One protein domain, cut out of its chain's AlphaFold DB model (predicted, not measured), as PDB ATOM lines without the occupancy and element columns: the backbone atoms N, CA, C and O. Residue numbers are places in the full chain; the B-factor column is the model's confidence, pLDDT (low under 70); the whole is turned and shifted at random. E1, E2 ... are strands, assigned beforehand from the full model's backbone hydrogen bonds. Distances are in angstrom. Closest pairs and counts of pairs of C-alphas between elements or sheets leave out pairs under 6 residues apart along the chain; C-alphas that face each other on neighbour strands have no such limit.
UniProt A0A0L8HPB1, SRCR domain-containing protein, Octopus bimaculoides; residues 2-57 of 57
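What this domain is: This is residues 2 to 57 of the 57 residues of the protein "SRCR domain-containing protein" of Octopus bimaculoides (UniProt A0A0L8HPB1). The domain has little regular structure: a short ribbon of two antiparallel strands, E1 and E2, lies along one side, and one long loop, residues 11 to 52, leaves it, folds back on itself on the far side around residues 23 to 37, and returns. The printed part has 56 residues, with no named helix and two strands, E1 then E2, holding 8 of them; the class is all strand. It is only just compact, close to loose, with a radius of gyration of the C-alphas of 11.9 A, and spans 28 by 24 by 14 A.

Where its parts are: E1, residues 7 to 10, begins at C-alpha 7 (47.299, 78.499, 30.691) and is 8.9 A long. E2, residues 53 to 56, is 9.7 A long and ends at C-alpha 56 (44.686, 77.988, 33.965).

How they stand to each other: E1 and E2 form a hairpin, antiparallel at 146 degrees between directions. C-alphas 7 and 56 face each other at 4.2 A. N 8 and O 55, at 2.9 A, are within hydrogen-bond range.

The domain as a whole: The C-alphas farthest apart, Gly 3 and Asp 45, are 30.3 A apart. The printed part has no cut. The link E1 to E2 is long, with 42 residues. No printed residue is under 70 in pLDDT.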
ATOM      1  N   ILE A   2      39.483  85.322  32.914       82.06
ATOM      2  CA  ILE A   2      38.959  84.768  34.185       82.06
ATOM      3  C   ILE A   2      39.919  84.819  35.400       82.06
ATOM      4  O   ILE A   2      39.852  83.965  36.276       82.06
ATOM      5  N   GLY A   3      40.802  85.819  35.471       88.88
ATOM      6  CA  GLY A   3      41.659  86.085  36.637       88.88
ATOM      7  C   GLY A   3      42.980  85.309  36.695       88.88
ATOM      8  O   GLY A   3      43.689  85.416  37.690       88.88
ATOM      9  N   PHE A   4      43.328  84.565  35.643       91.19
ATOM     10  CA  PHE A   4      44.598  83.844  35.516       91.19
ATOM     11  C   PHE A   4      45.475  84.469  34.434       91.19
ATOM     12  O   PHE A   4      44.965  85.034  33.467       91.19
ATOM     13  N   SER A   5      46.791  84.369  34.617       88.94
ATOM     14  CA  SER A   5      47.774  85.044  33.758       88.94
ATOM     15  C   SER A   5      48.193  84.205  32.555       88.94
ATOM     16  O   SER A   5      48.530  84.748  31.506       88.94
ATOM     17  N   THR A   6      48.170  82.877  32.696       90.12
ATOM     18  CA  THR A   6      48.568  81.948  31.639       90.12
ATOM     19  C   THR A   6      47.724  80.678  31.690       90.12
ATOM     20  O   THR A   6      46.913  80.462  32.594       90.12
ATOM     21  N   GLY A   7      47.907  79.815  30.697       92.69
ATOM     22  CA  GLY A   7      47.299  78.499  30.691       92.69
ATOM     23  C   GLY A   7      48.021  77.547  29.754       92.69
ATOM     24  O   GLY A   7      48.783  77.961  28.880       92.69
ATOM     25  N   LYS A   8      47.780  76.253  29.951       96.25
ATOM     26  CA  LYS A   8      48.291  75.192  29.080       96.25
ATOM     27  C   LYS A   8      47.154  74.581  28.265       96.25
ATOM     28  O   LYS A   8      46.051  74.449  28.807       96.25
ATOM     29  N   PRO A   9      47.410  74.167  27.009       95.69
ATOM     30  CA  PRO A   9      46.416  73.468  26.206       95.69
ATOM     31  C   PRO A   9      45.888  72.234  26.938       95.69
ATOM     32  O   PRO A   9      46.659  71.456  27.503       95.69
ATOM     33  N   TYR A  10      44.575  72.054  26.908       96.56
ATOM     34  CA  TYR A  10      43.888  70.902  27.472       96.56
ATOM     35  C   TYR A  10      42.884  70.373  26.458       96.56
ATOM     36  O   TYR A  10      42.199  71.153  25.799       96.56
ATOM     37  N   LYS A  11      42.790  69.045  26.336       96.38
ATOM     38  CA  LYS A  11      41.778  68.417  25.493       96.38
ATOM     39  C   LYS A  11      40.533  68.127  26.335       96.38
ATOM     40  O   LYS A  11      40.580  67.206  27.151       96.38
ATOM     41  N   PRO A  12      39.440  68.892  26.174       95.75
ATOM     42  CA  PRO A  12      38.210  68.634  26.899       95.75
ATOM     43  C   PRO A  12      37.490  67.405  26.339       95.75
ATOM     44  O   PRO A  12      37.766  66.931  25.233       95.75
ATOM     45  N   THR A  13      36.527  66.906  27.112       96.31
ATOM     46  CA  THR A  13      35.496  66.014  26.581       96.31
ATOM     47  C   THR A  13      34.655  66.775  25.551       96.31
ATOM     48  O   THR A  13      34.322  67.930  25.831       96.31
ATOM     49  N   PRO A  14      34.283  66.156  24.415       97.12
ATOM     50  CA  PRO A  14      33.442  66.795  23.405       97.12
ATOM     51  C   PRO A  14      32.172  67.404  24.004       97.12
ATOM     52  O   PRO A  14      31.477  66.751  24.791       97.12
ATOM     53  N   GLY A  15      31.892  68.654  23.645       96.19
ATOM     54  CA  GLY A  15      30.659  69.342  23.994       96.19
ATOM     55  C   GLY A  15      29.456  68.854  23.185       96.19
ATOM     56  O   GLY A  15      29.503  67.851  22.475       96.19
ATOM     57  N   ASN A  16      28.350  69.585  23.316       97.62
ATOM     58  CA  ASN A  16      27.155  69.434  22.489       97.62
ATOM     59  C   ASN A  16      26.582  70.823  22.176       97.62
ATOM     60  O   ASN A  16      26.668  71.726  23.012       97.62
ATOM     61  N   GLY A  17      25.919  70.966  21.026       97.44
ATOM     62  CA  GLY A  17      25.253  72.204  20.617       97.44
ATOM     63  C   GLY A  17      26.081  73.032  19.626       97.44
ATOM     64  O   GLY A  17      26.862  72.468  18.867       97.44
ATOM     65  N   PRO A  18      25.870  74.357  19.555       97.88
ATOM     66  CA  PRO A  18      26.600  75.201  18.615       97.88
ATOM     67  C   PRO A  18      28.074  75.348  19.015       97.88
ATOM     68  O   PRO A  18      28.389  75.564  20.187       97.88
ATOM     69  N   ILE A  19      28.964  75.311  18.022       98.25
ATOM     70  CA  ILE A  19      30.357  75.741  18.162       98.25
ATOM     71  C   ILE A  19      30.415  77.204  17.721       98.25
ATOM     72  O   ILE A  19      29.961  77.573  16.641       98.25
ATOM     73  N   TRP A  20      30.909  78.070  18.600       98.00
ATOM     74  CA  TRP A  20      30.807  79.519  18.405       98.00
ATOM     75  C   TRP A  20      32.047  80.155  17.788       98.00
ATOM     76  O   TRP A  20      31.937  81.192  17.131       98.00
ATOM     77  N   LEU A  21      33.211  79.569  18.047       98.06
ATOM     78  CA  LEU A  21      34.514  80.151  17.774       98.06
ATOM     79  C   LEU A  21      35.368  79.159  16.999       98.06
ATOM     80  O   LEU A  21      35.417  77.985  17.353       98.06
ATOM     81  N   ASP A  22      36.076  79.676  16.006       98.25
ATOM     82  CA  ASP A  22      37.017  78.938  15.176       98.25
ATOM     83  C   ASP A  22      38.145  79.880  14.719       98.25
ATOM     84  O   ASP A  22      37.954  81.102  14.625       98.25
ATOM     85  N   ASP A  23      39.330  79.310  14.497       97.69
ATOM     86  CA  ASP A  23      40.561  80.000  14.105       97.69
ATOM     87  C   ASP A  23      40.901  81.208  14.999       97.69
ATOM     88  O   ASP A  23      41.379  82.248  14.532       97.69
ATOM     89  N   VAL A  24      40.660  81.076  16.311       97.69
ATOM     90  CA  VAL A  24      40.907  82.145  17.288       97.69
ATOM     91  C   VAL A  24      42.405  82.430  17.402       97.69
ATOM     92  O   VAL A  24      43.200  81.573  17.791       97.69
ATOM     93  N   LYS A  25      42.789  83.669  17.097       97.81
ATOM     94  CA  LYS A  25      44.159  84.186  17.139       97.81
ATOM     95  C   LYS A  25      44.186  85.469  17.961       97.81
ATOM     96  O   LYS A  25      43.811  86.537  17.482       97.81
ATOM     97  N   CYS A  26      44.629  85.338  19.204       96.44
ATOM     98  CA  CYS A  26      44.815  86.460  20.116       96.44
ATOM     99  C   CYS A  26      46.233  87.035  19.983       96.44
ATOM    100  O   CYS A  26      47.188  86.297  19.730       96.44
ATOM    101  N   LYS A  27      46.375  88.341  20.188       96.81
ATOM    102  CA  LYS A  27      47.662  89.032  20.347       96.81
ATOM    103  C   LYS A  27      48.216  88.867  21.763       96.81
ATOM    104  O   LYS A  27      49.432  88.875  21.938       96.81
ATOM    105  N   GLY A  28      47.330  88.677  22.742       93.62
ATOM    106  CA  GLY A  28      47.648  88.501  24.158       93.62
ATOM    107  C   GLY A  28      47.379  89.738  25.020       93.62
ATOM    108  O   GLY A  28      47.644  89.689  26.217       93.62
ATOM    109  N   ASP A  29      46.870  90.822  24.433       94.44
ATOM    110  CA  ASP A  29      46.464  92.053  25.119       94.44
ATOM    111  C   ASP A  29      44.939  92.245  25.161       94.44
ATOM    112  O   ASP A  29      44.456  93.195  25.777       94.44
ATOM    113  N   GLU A  30      44.174  91.338  24.546       96.44
ATOM    114  CA  GLU A  30      42.713  91.351  24.579       96.44
ATOM    115  C   GLU A  30      42.164  91.052  25.981       96.44
ATOM    116  O   GLU A  30      42.628  90.144  26.680       96.44
ATOM    117  N   GLU A  31      41.102  91.758  26.386       93.50
ATOM    118  CA  GLU A  31      40.460  91.492  27.674       93.50
ATOM    119  C   GLU A  31      39.581  90.239  27.607       93.50
ATOM    120  O   GLU A  31      39.458  89.510  28.596       93.50
ATOM    121  N   ASN A  32      38.982  89.948  26.450       94.19
ATOM    122  CA  ASN A  32      38.074  88.818  26.262       94.19
ATOM    123  C   ASN A  32      38.399  88.024  24.996       94.19
ATOM    124  O   ASN A  32      38.740  88.582  23.960       94.19
ATOM    125  N   ILE A  33      38.181  86.705  25.035       95.88
ATOM    126  CA  ILE A  33      38.429  85.826  23.877       95.88
ATOM    127  C   ILE A  33      37.589  86.203  22.642       95.88
ATOM    128  O   ILE A  33      37.973  85.921  21.511       95.88
ATOM    129  N   SER A  34      36.451  86.877  22.843       95.62
ATOM    130  CA  SER A  34      35.584  87.376  21.772       95.62
ATOM    131  C   SER A  34      36.188  88.521  20.952       95.62
ATOM    132  O   SER A  34      35.695  88.773  19.849       95.62
ATOM    133  N   GLU A  35      37.200  89.206  21.495       97.12
ATOM    134  CA  GLU A  35      37.909  90.341  20.881       97.12
ATOM    135  C   GLU A  35      39.101  89.897  20.024       97.12
ATOM    136  O   GLU A  35      39.563  90.661  19.177       97.12
ATOM    137  N   CYS A  36      39.577  88.662  20.207       98.00
ATOM    138  CA  CYS A  36      40.640  88.099  19.386       98.00
ATOM    139  C   CYS A  36      40.204  87.994  17.917       98.00
ATOM    140  O   CYS A  36      39.016  87.865  17.608       98.00
ATOM    141  N   ALA A  37      41.169  87.987  16.992       98.38
ATOM    142  CA  ALA A  37      40.878  87.725  15.586       98.38
ATOM    143  C   ALA A  37      40.331  86.297  15.421       98.38
ATOM    144  O   ALA A  37      40.871  85.356  15.998       98.38
ATOM    145  N   ARG A  38      39.248  86.138  14.656       97.56
ATOM    146  CA  ARG A  38      38.512  84.873  14.489       97.56
ATOM    147  C   ARG A  38      37.585  84.938  13.276       97.56
ATOM    148  O   ARG A  38      37.354  86.025  12.739       97.56
ATOM    149  N   LYS A  39      36.999  83.800  12.902       98.06
ATOM    150  CA  LYS A  39      35.847  83.758  11.986       98.06
ATOM    151  C   LYS A  39      34.600  84.406  12.615       98.06
ATOM    152  O   LYS A  39      34.555  84.720  13.813       98.06
ATOM    153  N   ASN A  40      33.575  84.635  11.795       97.94
ATOM    154  CA  ASN A  40      32.281  85.111  12.285       97.94
ATOM    155  C   ASN A  40      31.692  84.120  13.305       97.94
ATOM    156  O   ASN A  40      32.025  82.940  13.316       97.94
ATOM    157  N   TRP A  41      30.823  84.599  14.196       97.50
ATOM    158  CA  TRP A  41      30.205  83.727  15.201       97.50
ATOM    159  C   TRP A  41      29.406  82.602  14.536       97.50
ATOM    160  O   TRP A  41      28.529  82.881  13.722       97.50
ATOM    161  N   GLY A  42      29.694  81.357  14.917       97.56
ATOM    162  CA  GLY A  42      29.036  80.175  14.351       97.56
ATOM    163  C   GLY A  42      29.478  79.812  12.929       97.56
ATOM    164  O   GLY A  42      28.925  78.879  12.358       97.56
ATOM    165  N   ASP A  43      30.454  80.522  12.361       98.38
ATOM    166  CA  ASP A  43      31.097  80.163  11.097       98.38
ATOM    167  C   ASP A  43      32.346  79.332  11.397       98.38
ATOM    168  O   ASP A  43      33.383  79.866  11.800       98.38
ATOM    169  N   HIS A  44      32.208  78.013  11.280       97.75
ATOM    170  CA  HIS A  44      33.256  77.046  11.571       97.75
ATOM    171  C   HIS A  44      33.089  75.793  10.707       97.75
ATOM    172  O   HIS A  44      31.983  75.445  10.289       97.75
ATOM    173  N   ASP A  45      34.186  75.073  10.505       97.50
ATOM    174  CA  ASP A  45      34.208  73.706   9.979       97.50
ATOM    175  C   ASP A  45      34.573  72.665  11.053       97.50
ATOM    176  O   ASP A  45      34.682  71.477  10.754       97.50
ATOM    177  N   CYS A  46      34.688  73.097  12.314       97.62
ATOM    178  CA  CYS A  46      34.983  72.229  13.452       97.62
ATOM    179  C   CYS A  46      33.846  71.265  13.824       97.62
ATOM    180  O   CYS A  46      32.659  71.570  13.682       97.62
ATOM    181  N   PHE A  47      34.227  70.161  14.462       97.69
ATOM    182  CA  PHE A  47      33.359  69.227  15.182       97.69
ATOM    183  C   PHE A  47      33.695  69.198  16.685       97.69
ATOM    184  O   PHE A  47      34.778  69.601  17.099       97.69
ATOM    185  N   HIS A  48      32.817  68.665  17.545       98.00
ATOM    186  CA  HIS A  48      33.061  68.663  19.004       98.00
ATOM    187  C   HIS A  48      34.283  67.843  19.454       98.00
ATOM    188  O   HIS A  48      34.812  68.043  20.547       98.00
ATOM    189  N   ASN A  49      34.799  66.936  18.623       96.81
ATOM    190  CA  ASN A  49      36.092  66.297  18.885       96.81
ATOM    191  C   ASN A  49      37.283  67.251  18.685       96.81
ATOM    192  O   ASN A  49      38.405  66.867  19.008       96.81
ATOM    193  N   GLU A  50      37.067  68.481  18.224       97.44
ATOM    194  CA  GLU A  50      38.057  69.548  18.038       97.44
ATOM    195  C   GLU A  50      37.947  70.653  19.095       97.44
ATOM    196  O   GLU A  50      38.839  71.491  19.163       97.44
ATOM    197  N   ASP A  51      36.957  70.584  19.995       98.06
ATOM    198  CA  ASP A  51      36.772  71.563  21.072       98.06
ATOM    199  C   ASP A  51      38.091  71.846  21.813       98.06
ATOM    200  O   ASP A  51      38.839  70.922  22.184       98.06
ATOM    201  N   ALA A  52      38.370  73.139  22.002       97.25
ATOM    202  CA  ALA A  52      39.569  73.651  22.647       97.25
ATOM    203  C   ALA A  52      39.329  73.885  24.144       97.25
ATOM    204  O   ALA A  52      38.302  74.424  24.553       97.25
ATOM    205  N   GLY A  53      40.302  73.502  24.971       96.12
ATOM    206  CA  GLY A  53      40.275  73.709  26.415       96.12
ATOM    207  C   GLY A  53      41.604  74.242  26.943       96.12
ATOM    208  O   GLY A  53      42.650  74.116  26.304       96.12
ATOM    209  N   VAL A  54      41.564  74.824  28.141       95.81
ATOM    210  CA  VAL A  54      42.742  75.352  28.839       95.81
ATOM    211  C   VAL A  54      42.700  74.976  30.317       95.81
ATOM    212  O   VAL A  54      41.648  75.037  30.950       95.81
ATOM    213  N   ILE A  55      43.853  74.610  30.875       96.62
ATOM    214  CA  ILE A  55      44.064  74.592  32.327       96.62
ATOM    215  C   ILE A  55      44.786  75.884  32.694       96.62
ATOM    216  O   ILE A  55      45.885  76.138  32.196       96.62
ATOM    217  N   CYS A  56      44.155  76.697  33.539       95.06
ATOM    218  CA  CYS A  56      44.686  77.988  33.965       95.06
ATOM    219  C   CYS A  56      45.820  77.828  34.987       95.06
ATOM    220  O   CYS A  56      45.826  76.862  35.756       95.06
ATOM    221  N   GLN A  57      46.765  78.773  34.984       91.06
ATOM    222  CA  GLN A  57      47.917  78.819  35.891       91.06
ATOM    223  C   GLN A  57      48.109  80.208  36.507       91.06
ATOM    224  O   GLN A  57      47.882  81.231  35.809       91.06
TER     225      GLN A  57